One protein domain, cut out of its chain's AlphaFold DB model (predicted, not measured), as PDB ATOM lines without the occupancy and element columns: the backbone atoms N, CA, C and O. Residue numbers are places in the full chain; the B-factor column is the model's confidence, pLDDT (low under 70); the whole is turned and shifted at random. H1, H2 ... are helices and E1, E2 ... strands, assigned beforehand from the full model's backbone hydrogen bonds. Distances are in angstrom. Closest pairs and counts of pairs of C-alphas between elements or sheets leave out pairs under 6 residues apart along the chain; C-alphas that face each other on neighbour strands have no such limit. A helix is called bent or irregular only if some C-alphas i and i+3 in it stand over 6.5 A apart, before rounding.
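Overview. This is residues 10 to 89 of the 105 residues of an uncharacterized protein of Mycolicibacterium mageritense DSM 44476 = CIP 104973 (UniProt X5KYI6). A long two-stranded hairpin, E1 and E2, makes the longest axis; its tip, residues 25 to 30, sticks out, and at the other end the bent strand E2 pairs with the short strand E3. H1 packs on the hairpin, while H2 meets the sheet with its last part, residues 75 to 82, and leads back to short E4 near E1. The 80 printed residues hold two named helices and four named strands, in the order E1 E2 E3 H1 H2 E4, of mixed class. The antiparallel sheet E1 - E2 - E3 is a meander, each strand the antiparallel neighbour of the one before. The whole is compact, with a radius of gyration of the C-alphas of 12.7 A and spans of 38 by 26 by 21 A.

Arrangement. Look first at the hairpin of E1, residues 16 to 25, and E2, residues 32 to 42, where N 21 and O 34 are 2.9 A apart. E2 bends by 54 degrees at residue 36. E2 and E3, residues 45 to 47, form a second hairpin, with N 42 and O 45 at 2.9 A. H1, residues 51 to 58, is on the sheet at a height of 8.0 A; its closest C-alphas to E2 are Gly 51 and Tyr 38, 4.2 A. H2, residues 68 to 82, only grazes the sheet, its Asn 79 C-alpha 5.0 A from that of Glu 47, the closest to E3. H1 and H2 are close but not clearly touching, about perpendicular at 77 degrees; their closest C-alphas, Ile 52 and Cys 75, are 7.7 A apart. E4, residues 87 to 89, pairs with no named strand; the closest C-alphas of H2 and E4 are Gln 81 and Ala 88, 5.4 A. In H1 every O i to N i+4 pair is within hydrogen-bond range, in H2 10 of 11.

Along the chain. Find C-alpha 16 at (251.875, 223.135, 109.085); from there E1 runs 27.6 A to residue 25. E2 covers 27.4 A from residue 32 to 42, and H2 20.7 A from residue 68 to 82. E4 ends at C-alpha 89, at (237.592, 210.638, 103.269).

Size, cuts and confidence. The C-alphas farthest apart, Asp 13 and Asp 27, are 41.2 A apart. The printed part has no cut and no long link, and no printed residue is under 70 in pLDDT.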
ATOM      1  N   THR A  10     255.228 219.854 110.764       92.62
ATOM      2  CA  THR A  10     256.420 220.074 109.923       92.62
ATOM      3  C   THR A  10     257.050 221.439 110.158       92.62
ATOM      4  O   THR A  10     258.273 221.555 110.228       92.62
ATOM      5  N   ASP A  11     256.221 222.460 110.371       89.12
ATOM      6  CA  ASP A  11     256.626 223.816 110.735       89.12
ATOM      7  C   ASP A  11     255.812 224.262 111.953       89.12
ATOM      8  O   ASP A  11     254.599 224.448 111.874       89.12
ATOM      9  N   ALA A  12     256.479 224.421 113.098       86.44
ATOM     10  CA  ALA A  12     255.824 224.791 114.350       86.44
ATOM     11  C   ALA A  12     255.444 226.279 114.427       86.44
ATOM     12  O   ALA A  12     254.516 226.624 115.153       86.44
ATOM     13  N   ASP A  13     256.135 227.155 113.690       86.81
ATOM     14  CA  ASP A  13     255.838 228.592 113.675       86.81
ATOM     15  C   ASP A  13     254.560 228.874 112.878       86.81
ATOM     16  O   ASP A  13     253.785 229.771 113.210       86.81
ATOM     17  N   ARG A  14     254.342 228.091 111.821       84.50
ATOM     18  CA  ARG A  14     253.179 228.188 110.935       84.50
ATOM     19  C   ARG A  14     252.111 227.130 111.201       84.50
ATOM     20  O   ARG A  14     251.048 227.198 110.600       84.50
ATOM     21  N   MET A  15     252.390 226.179 112.093       90.56
ATOM     22  CA  MET A  15     251.531 225.036 112.409       90.56
ATOM     23  C   MET A  15     251.171 224.186 111.179       90.56
ATOM     24  O   MET A  15     250.075 223.632 111.123       90.56
ATOM     25  N   TRP A  16     252.081 224.054 110.208       92.56
ATOM     26  CA  TRP A  16     251.875 223.135 109.085       92.56
ATOM     27  C   TRP A  16     251.949 221.690 109.561       92.56
ATOM     28  O   TRP A  16     252.755 221.340 110.428       92.56
ATOM     29  N   LEU A  17     251.085 220.858 108.991       94.44
ATOM     30  CA  LEU A  17     250.953 219.448 109.305       94.44
ATOM     31  C   LEU A  17     251.194 218.618 108.046       94.44
ATOM     32  O   LEU A  17     250.567 218.835 107.004       94.44
ATOM     33  N   GLN A  18     252.043 217.603 108.178       95.19
ATOM     34  CA  GLN A  18     252.295 216.644 107.117       95.19
ATOM     35  C   GLN A  18     251.056 215.769 106.906       95.19
ATOM     36  O   GLN A  18     250.549 215.111 107.824       95.19
ATOM     37  N   ALA A  19     250.609 215.692 105.660       95.88
ATOM     38  CA  ALA A  19     249.541 214.802 105.250       95.88
ATOM     39  C   ALA A  19     249.960 213.949 104.053       95.88
ATOM     40  O   ALA A  19     250.734 214.369 103.194       95.88
ATOM     41  N   ARG A  20     249.405 212.742 103.993       96.81
ATOM     42  CA  ARG A  20     249.393 211.888 102.812       96.81
ATOM     43  C   ARG A  20     247.998 211.890 102.226       96.81
ATOM     44  O   ARG A  20     247.017 211.731 102.954       96.81
ATOM     45  N   VAL A  21     247.920 212.003 100.909       95.75
ATOM     46  CA  VAL A  21     246.651 211.999 100.191       95.75
ATOM     47  C   VAL A  21     246.687 210.938  99.119       95.75
ATOM     48  O   VAL A  21     247.613 210.894  98.315       95.75
ATOM     49  N   THR A  22     245.680 210.077  99.122       95.69
ATOM     50  CA  THR A  22     245.514 209.002  98.154       95.69
ATOM     51  C   THR A  22     244.225 209.223  97.381       95.69
ATOM     52  O   THR A  22     243.147 209.287  97.969       95.69
ATOM     53  N   TRP A  23     244.334 209.310  96.059       94.00
ATOM     54  CA  TRP A  23     243.202 209.350  95.144       94.00
ATOM     55  C   TRP A  23     243.020 207.988  94.483       94.00
ATOM     56  O   TRP A  23     243.949 207.458  93.872       94.00
ATOM     57  N   ILE A  24     241.816 207.430  94.601       93.56
ATOM     58  CA  ILE A  24     241.426 206.154  94.002       93.56
ATOM     59  C   ILE A  24     240.336 206.438  92.959       93.56
ATOM     60  O   ILE A  24     239.172 206.623  93.341       93.56
ATOM     61  N   PRO A  25     240.679 206.481  91.659       91.19
ATOM     62  CA  PRO A  25     239.703 206.665  90.591       91.19
ATOM     63  C   PRO A  25     238.673 205.531  90.562       91.19
ATOM     64  O   PRO A  25     238.992 204.358  90.764       91.19
ATOM     65  N   ARG A  26     237.411 205.864  90.284       90.56
ATOM     66  CA  ARG A  26     236.316 204.885  90.205       90.56
ATOM     67  C   ARG A  26     236.263 204.151  88.864       90.56
ATOM     68  O   ARG A  26     235.722 203.049  88.793       90.56
ATOM     69  N   ASP A  27     236.796 204.757  87.813       89.44
ATOM     70  CA  ASP A  27     236.851 204.212  86.451       89.44
ATOM     71  C   ASP A  27     237.918 203.114  86.267       89.44
ATOM     72  O   ASP A  27     238.045 202.554  85.179       89.44
ATOM     73  N   GLY A  28     238.641 202.767  87.336       85.50
ATOM     74  CA  GLY A  28     239.717 201.782  87.307       85.50
ATOM     75  C   GLY A  28     241.065 202.358  86.872       85.50
ATOM     76  O   GLY A  28     241.967 201.576  86.578       85.50
ATOM     77  N   GLY A  29     241.202 203.689  86.824       86.12
ATOM     78  CA  GLY A  29     242.489 204.358  86.666       86.12
ATOM     79  C   GLY A  29     243.468 204.086  87.815       86.12
ATOM     80  O   GLY A  29     243.123 203.503  88.848       86.12
ATOM     81  N   ASP A  30     244.711 204.528  87.630       91.69
ATOM     82  CA  ASP A  30     245.776 204.313  88.605       91.69
ATOM     83  C   ASP A  30     245.532 205.100  89.900       91.69
ATOM     84  O   ASP A  30     245.167 206.276  89.892       91.69
ATOM     85  N   THR A  31     245.769 204.443  91.035       93.81
ATOM     86  CA  THR A  31     245.753 205.106  92.343       93.81
ATOM     87  C   THR A  31     246.962 206.024  92.464       93.81
ATOM     88  O   THR A  31     248.102 205.573  92.344       93.81
ATOM     89  N   VAL A  32     246.717 207.299  92.757       94.19
ATOM     90  CA  VAL A  32     247.764 208.309  92.952       94.19
ATOM     91  C   VAL A  32     247.919 208.570  94.443       94.19
ATOM     92  O   VAL A  32     246.935 208.609  95.178       94.19
ATOM     93  N   THR A  33     249.154 208.706  94.923       96.00
ATOM     94  CA  THR A  33     249.433 209.076  96.314       96.00
ATOM     95  C   THR A  33     250.514 210.136  96.365       96.00
ATOM     96  O   THR A  33     251.583 209.950  95.788       96.00
ATOM     97  N   VAL A  34     250.236 211.214  97.089       95.56
ATOM     98  CA  VAL A  34     251.150 212.338  97.315       95.56
ATOM     99  C   VAL A  34     251.276 212.612  98.807       95.56
ATOM    100  O   VAL A  34     250.494 212.106  99.619       95.56
ATOM    101  N   SER A  35     252.305 213.346  99.210       95.50
ATOM    102  CA  SER A  35     252.497 213.746 100.602       95.50
ATOM    103  C   SER A  35     253.132 215.124 100.652       95.50
ATOM    104  O   SER A  35     254.086 215.376  99.924       95.50
ATOM    105  N   GLY A  36     252.617 215.976 101.530       93.31
ATOM    106  CA  GLY A  36     253.024 217.371 101.626       93.31
ATOM    107  C   GLY A  36     252.422 218.058 102.846       93.31
ATOM    108  O   GLY A  36     251.667 217.448 103.613       93.31
ATOM    109  N   ASP A  37     252.776 219.326 103.005       93.38
ATOM    110  CA  ASP A  37     252.262 220.223 104.037       93.38
ATOM    111  C   ASP A  37     250.908 220.779 103.590       93.38
ATOM    112  O   ASP A  37     250.776 221.943 103.245       93.38
ATOM    113  N   TYR A  38     249.888 219.925 103.513       91.94
ATOM    114  CA  TYR A  38     248.575 220.327 102.982       91.94
ATOM    115  C   TYR A  38     247.610 220.833 104.059       91.94
ATOM    116  O   TYR A  38     246.558 221.389 103.740       91.94
ATOM    117  N   LEU A  39     247.924 220.583 105.328       93.56
ATOM    118  CA  LEU A  39     247.054 220.862 106.462       93.56
ATOM    119  C   LEU A  39     247.709 221.847 107.421       93.56
ATOM    120  O   LEU A  39     248.929 221.880 107.557       93.56
ATOM    121  N   GLU A  40     246.882 222.587 108.147       93.50
ATOM    122  CA  GLU A  40     247.315 223.487 109.213       93.50
ATOM    123  C   GLU A  40     246.646 223.124 110.542       93.50
ATOM    124  O   GLU A  40     245.532 222.599 110.590       93.50
ATOM    125  N   GLY A  41     247.345 223.364 111.647       91.00
ATOM    126  CA  GLY A  41     246.793 223.260 112.990       91.00
ATOM    127  C   GLY A  41     246.101 224.561 113.388       91.00
ATOM    128  O   GLY A  41     246.778 225.517 113.762       91.00
ATOM    129  N   ALA A  42     244.768 224.581 113.385       84.56
ATOM    130  CA  ALA A  42     243.946 225.724 113.784       84.56
ATOM    131  C   ALA A  42     242.998 225.342 114.932       84.56
ATOM    132  O   ALA A  42     242.407 224.265 114.938       84.56
ATOM    133  N   ASP A  43     242.906 226.189 115.964       82.88
ATOM    134  CA  ASP A  43     242.043 225.986 117.144       82.88
ATOM    135  C   ASP A  43     242.155 224.591 117.808       82.88
ATOM    136  O   ASP A  43     241.219 224.074 118.425       82.88
ATOM    137  N   GLY A  44     243.340 223.976 117.717       83.00
ATOM    138  CA  GLY A  44     243.624 222.648 118.266       83.00
ATOM    139  C   GLY A  44     243.112 221.477 117.418       83.00
ATOM    140  O   GLY A  44     243.099 220.350 117.914       83.00
ATOM    141  N   ALA A  45     242.703 221.716 116.172       88.88
ATOM    142  CA  ALA A  45     242.315 220.713 115.186       88.88
ATOM    143  C   ALA A  45     243.137 220.864 113.894       88.88
ATOM    144  O   ALA A  45     243.718 221.911 113.631       88.88
ATOM    145  N   ALA A  46     243.215 219.791 113.106       92.88
ATOM    146  CA  ALA A  46     243.783 219.868 111.767       92.88
ATOM    147  C   ALA A  46     242.725 220.382 110.787       92.88
ATOM    148  O   ALA A  46     241.590 219.894 110.787       92.88
ATOM    149  N   GLU A  47     243.110 221.331 109.945       93.75
ATOM    150  CA  GLU A  47     242.240 221.979 108.974       93.75
ATOM    151  C   GLU A  47     242.877 221.995 107.583       93.75
ATOM    152  O   GLU A  47     244.065 222.249 107.400       93.75
ATOM    153  N   LEU A  48     242.050 221.686 106.591       90.56
ATOM    154  CA  LEU A  48     242.306 221.853 105.177       90.56
ATOM    155  C   LEU A  48     241.803 223.240 104.776       90.56
ATOM    156  O   LEU A  48     240.608 223.443 104.548       90.56
ATOM    157  N   GLY A  49     242.728 224.193 104.741       85.69
ATOM    158  CA  GLY A  49     242.520 225.551 104.253       85.69
ATOM    159  C   GLY A  49     243.235 225.748 102.923       85.69
ATOM    160  O   GLY A  49     242.921 225.090 101.933       85.69
ATOM    161  N   CYS A  50     244.237 226.625 102.921       80.25
ATOM    162  CA  CYS A  50     244.996 227.016 101.729       80.25
ATOM    163  C   CYS A  50     245.712 225.853 101.012       80.25
ATOM    164  O   CYS A  50     245.992 225.960  99.823       80.25
ATOM    165  N   GLY A  51     245.997 224.745 101.702       85.94
ATOM    166  CA  GLY A  51     246.733 223.611 101.132       85.94
ATOM    167  C   GLY A  51     245.935 222.729 100.164       85.94
ATOM    168  O   GLY A  51     246.514 221.848  99.537       85.94
ATOM    169  N   ILE A  52     244.622 222.938 100.003       87.69
ATOM    170  CA  ILE A  52     243.802 222.126  99.086       87.69
ATOM    171  C   ILE A  52     244.144 222.361  97.608       87.69
ATOM    172  O   ILE A  52     244.080 221.416  96.829       87.69
ATOM    173  N   GLU A  53     244.524 223.581  97.211       88.19
ATOM    174  CA  GLU A  53     244.906 223.868  95.819       88.19
ATOM    175  C   GLU A  53     246.198 223.134  95.454       88.19
ATOM    176  O   GLU A  53     246.229 222.416  94.459       88.19
ATOM    177  N   GLU A  54     247.219 223.243  96.310       89.94
ATOM    178  CA  GLU A  54     248.496 222.536  96.172       89.94
ATOM    179  C   GLU A  54     248.298 221.015  96.195       89.94
ATOM    180  O   GLU A  54     248.771 220.308  95.311       89.94
ATOM    181  N   MET A  55     247.495 220.510  97.135       91.12
ATOM    182  CA  MET A  55     247.133 219.094  97.208       91.12
ATOM    183  C   MET A  55     246.466 218.593  95.920       91.12
ATOM    184  O   MET A  55     246.773 217.503  95.435       91.12
ATOM    185  N   CYS A  56     245.507 219.348  95.381       88.50
ATOM    186  CA  CYS A  56     244.812 218.969  94.158       88.50
ATOM    187  C   CYS A  56     245.713 219.071  92.919       88.50
ATOM    188  O   CYS A  56     245.535 218.266  91.999       88.50
ATOM    189  N   ASP A  57     246.651 220.018  92.886       90.00
ATOM    190  CA  ASP A  57     247.659 220.135  91.827       90.00
ATOM    191  C   ASP A  57     248.615 218.936  91.836       90.00
ATOM    192  O   ASP A  57     248.744 218.250  90.822       90.00
ATOM    193  N   ASP A  58     249.164 218.589  93.003       90.94
ATOM    194  CA  ASP A  58     250.056 217.438  93.185       90.94
ATOM    195  C   ASP A  58     249.383 216.110  92.802       90.94
ATOM    196  O   ASP A  58     250.001 215.220  92.211       90.94
ATOM    197  N   LEU A  59     248.089 215.968  93.106       86.62
ATOM    198  CA  LEU A  59     247.279 214.817  92.699       86.62
ATOM    199  C   LEU A  59     246.917 214.818  91.201       86.62
ATOM    200  O   LEU A  59     246.394 213.817  90.707       86.62
ATOM    201  N   GLY A  60     247.140 215.920  90.480       86.31
ATOM    202  CA  GLY A  60     246.743 216.091  89.081       86.31
ATOM    203  C   GLY A  60     245.232 216.256  88.869       86.31
ATOM    204  O   GLY A  60     244.736 216.097  87.751       86.31
ATOM    205  N   ILE A  61     244.480 216.576  89.927       83.69
ATOM    206  CA  ILE A  61     243.009 216.682  89.931       83.69
ATOM    207  C   ILE A  61     242.506 218.117  90.123       83.69
ATOM    208  O   ILE A  61     241.309 218.319  90.310       83.69
ATOM    209  N   ILE A  62     243.381 219.124  90.044       84.44
ATOM    210  CA  ILE A  62     243.024 220.546  90.216       84.44
ATOM    211  C   ILE A  62     241.865 221.002  89.319       84.44
ATOM    212  O   ILE A  62     241.046 221.818  89.721       84.44
ATOM    213  N   HIS A  63     241.711 220.398  88.143       80.25
ATOM    214  CA  HIS A  63     240.605 220.656  87.220       80.25
ATOM    215  C   HIS A  63     239.219 220.218  87.736       80.25
ATOM    216  O   HIS A  63     238.210 220.551  87.117       80.25
ATOM    217  N   HIS A  64     239.137 219.463  88.834       77.06
ATOM    218  CA  HIS A  64     237.879 219.183  89.532       77.06
ATOM    219  C   HIS A  64     237.493 220.302  90.513       77.06
ATOM    220  O   HIS A  64     236.327 220.412  90.900       77.06
ATOM    221  N   LEU A  65     238.442 221.165  90.881       77.12
ATOM    222  CA  LEU A  65     238.266 222.277  91.806       77.12
ATOM    223  C   LEU A  65     237.856 223.541  91.022       77.12
ATOM    224  O   LEU A  65     238.641 224.454  90.805       77.12
ATOM    225  N   ASN A  66     236.620 223.551  90.510       71.25
ATOM    226  CA  ASN A  66     236.163 224.561  89.538       71.25
ATOM    227  C   ASN A  66     235.409 225.764  90.132       71.25
ATOM    228  O   ASN A  66     235.142 226.715  89.401       71.25
ATOM    229  N   ASP A  67     235.022 225.733  91.412       78.31
ATOM    230  CA  ASP A  67     234.194 226.783  92.022       78.31
ATOM    231  C   ASP A  67     234.547 227.005  93.503       78.31
ATOM    232  O   ASP A  67     234.761 226.047  94.252       78.31
ATOM    233  N   THR A  68     234.589 228.271  93.931       79.00
ATOM    234  CA  THR A  68     234.871 228.677  95.317       79.00
ATOM    235  C   THR A  68     233.864 228.098  96.319       79.00
ATOM    236  O   THR A  68     234.248 227.750  97.434       79.00
ATOM    237  N   GLU A  69     232.589 227.938  95.958       83.06
ATOM    238  CA  GLU A  69     231.592 227.312  96.836       83.06
ATOM    239  C   GLU A  69     231.889 225.821  97.044       83.06
ATOM    240  O   GLU A  69     231.824 225.324  98.172       83.06
ATOM    241  N   HIS A  70     232.277 225.107  95.981       80.31
ATOM    242  CA  HIS A  70     232.681 223.704  96.086       80.31
ATOM    243  C   HIS A  70     233.955 223.539  96.910       80.31
ATOM    244  O   HIS A  70     234.015 222.646  97.752       80.31
ATOM    245  N   TYR A  71     234.935 224.422  96.718       83.62
ATOM    246  CA  TYR A  71     236.143 224.484  97.538       83.62
ATOM    247  C   TYR A  71     235.798 224.575  99.031       83.62
ATOM    248  O   TYR A  71     236.209 223.724  99.818       83.62
ATOM    249  N   LEU A  72     234.968 225.554  99.416       87.81
ATOM    250  CA  LEU A  72     234.626 225.787 100.823       87.81
ATOM    251  C   LEU A  72     233.855 224.607 101.420       87.81
ATOM    252  O   LEU A  72     234.078 224.239 102.574       87.81
ATOM    253  N   MET A  73     232.978 223.987 100.629       88.44
ATOM    254  CA  MET A  73     232.255 222.786 101.038       88.44
ATOM    255  C   MET A  73     233.203 221.603 101.289       88.44
ATOM    256  O   MET A  73     233.032 220.888 102.278       88.44
ATOM    257  N   LEU A  74     234.196 221.380 100.421       88.62
ATOM    258  CA  LEU A  74     235.172 220.300 100.590       88.62
ATOM    259  C   LEU A  74     236.042 220.521 101.831       88.62
ATOM    260  O   LEU A  74     236.189 219.592 102.628       88.62
ATOM    261  N   CYS A  75     236.539 221.744 102.035       91.62
ATOM    262  CA  CYS A  75     237.271 222.127 103.242       91.62
ATOM    263  C   CYS A  75     236.447 221.847 104.506       91.62
ATOM    264  O   CYS A  75     236.901 221.124 105.388       91.62
ATOM    265  N   ASP A  76     235.198 222.316 104.581       92.62
ATOM    266  CA  ASP A  76     234.334 222.080 105.747       92.62
ATOM    267  C   ASP A  76     234.068 220.578 105.990       92.62
ATOM    268  O   ASP A  76     234.116 220.109 107.132       92.62
ATOM    269  N   LEU A  77     233.862 219.783 104.935       92.75
ATOM    270  CA  LEU A  77     233.689 218.329 105.051       92.75
ATOM    271  C   LEU A  77     234.942 217.621 105.575       92.75
ATOM    272  O   LEU A  77     234.825 216.694 106.386       92.75
ATOM    273  N   VAL A  78     236.126 218.031 105.124       93.88
ATOM    274  CA  VAL A  78     237.403 217.488 105.600       93.88
ATOM    275  C   VAL A  78     237.658 217.923 107.042       93.88
ATOM    276  O   VAL A  78     237.878 217.062 107.895       93.88
ATOM    277  N   ASN A  79     237.508 219.209 107.359       94.25
ATOM    278  CA  ASN A  79     237.783 219.780 108.684       94.25
ATOM    279  C   ASN A  79     236.887 219.161 109.758       94.25
ATOM    280  O   ASN A  79     237.341 218.796 110.843       94.25
ATOM    281  N   ARG A  80     235.609 218.913 109.444       93.44
ATOM    282  CA  ARG A  80     234.699 218.197 110.353       93.44
ATOM    283  C   ARG A  80     235.187 216.792 110.688       93.44
ATOM    284  O   ARG A  80     235.024 216.356 111.829       93.44
ATOM    285  N   GLN A  81     235.761 216.077 109.725       95.12
ATOM    286  CA  GLN A  81     236.323 214.746 109.960       95.12
ATOM    287  C   GLN A  81     237.637 214.842 110.743       95.12
ATOM    288  O   GLN A  81     237.789 214.154 111.757       95.12
ATOM    289  N   LEU A  82     238.523 215.748 110.331       93.88
ATOM    290  CA  LEU A  82     239.814 215.998 110.967       93.88
ATOM    291  C   LEU A  82     239.698 216.535 112.393       93.88
ATOM    292  O   LEU A  82     240.584 216.283 113.196       93.88
ATOM    293  N   SER A  83     238.589 217.167 112.779       92.00
ATOM    294  CA  SER A  83     238.347 217.553 114.178       92.00
ATOM    295  C   SER A  83     238.159 216.356 115.128       92.00
ATOM    296  O   SER A  83     238.201 216.503 116.350       92.00
ATOM    297  N   ARG A  84     237.920 215.151 114.587       91.25
ATOM    298  CA  ARG A  84     237.562 213.949 115.367       91.25
ATOM    299  C   ARG A  84     238.574 212.818 115.247       91.25
ATOM    300  O   ARG A  84     238.588 211.940 116.107       91.25
ATOM    301  N   ARG A  85     239.359 212.789 114.172       92.88
ATOM    302  CA  ARG A  85     240.268 211.688 113.827       92.88
ATOM    303  C   ARG A  85     241.379 212.169 112.884       92.88
ATOM    304  O   ARG A  85     241.136 213.115 112.144       92.88
ATOM    305  N   PRO A  86     242.544 211.499 112.842       94.88
ATOM    306  CA  PRO A  86     243.701 211.932 112.049       94.88
ATOM    307  C   PRO A  86     243.581 211.622 110.546       94.88
ATOM    308  O   PRO A  86     244.584 211.463 109.857       94.88
ATOM    309  N   TRP A  87     242.361 211.457 110.032       95.44
ATOM    310  CA  TRP A  87     242.111 211.156 108.626       95.44
ATOM    311  C   TRP A  87     240.710 211.596 108.192       95.44
ATOM    312  O   TRP A  87     239.758 211.604 108.981       95.44
ATOM    313  N   ALA A  88     240.571 211.907 106.911       96.50
ATOM    314  CA  ALA A  88     239.317 212.259 106.265       96.50
ATOM    315  C   ALA A  88     239.164 211.501 104.945       96.50
ATOM    316  O   ALA A  88     240.144 211.165 104.285       96.50
ATOM    317  N   GLU A  89     237.921 211.233 104.562       95.81
ATOM    318  CA  GLU A  89     237.592 210.638 103.269       95.81
ATOM    319  C   GLU A  89     236.551 211.499 102.556       95.81
ATOM    320  O   GLU A  89     235.571 211.955 103.157       95.81
TER     321      GLU A  89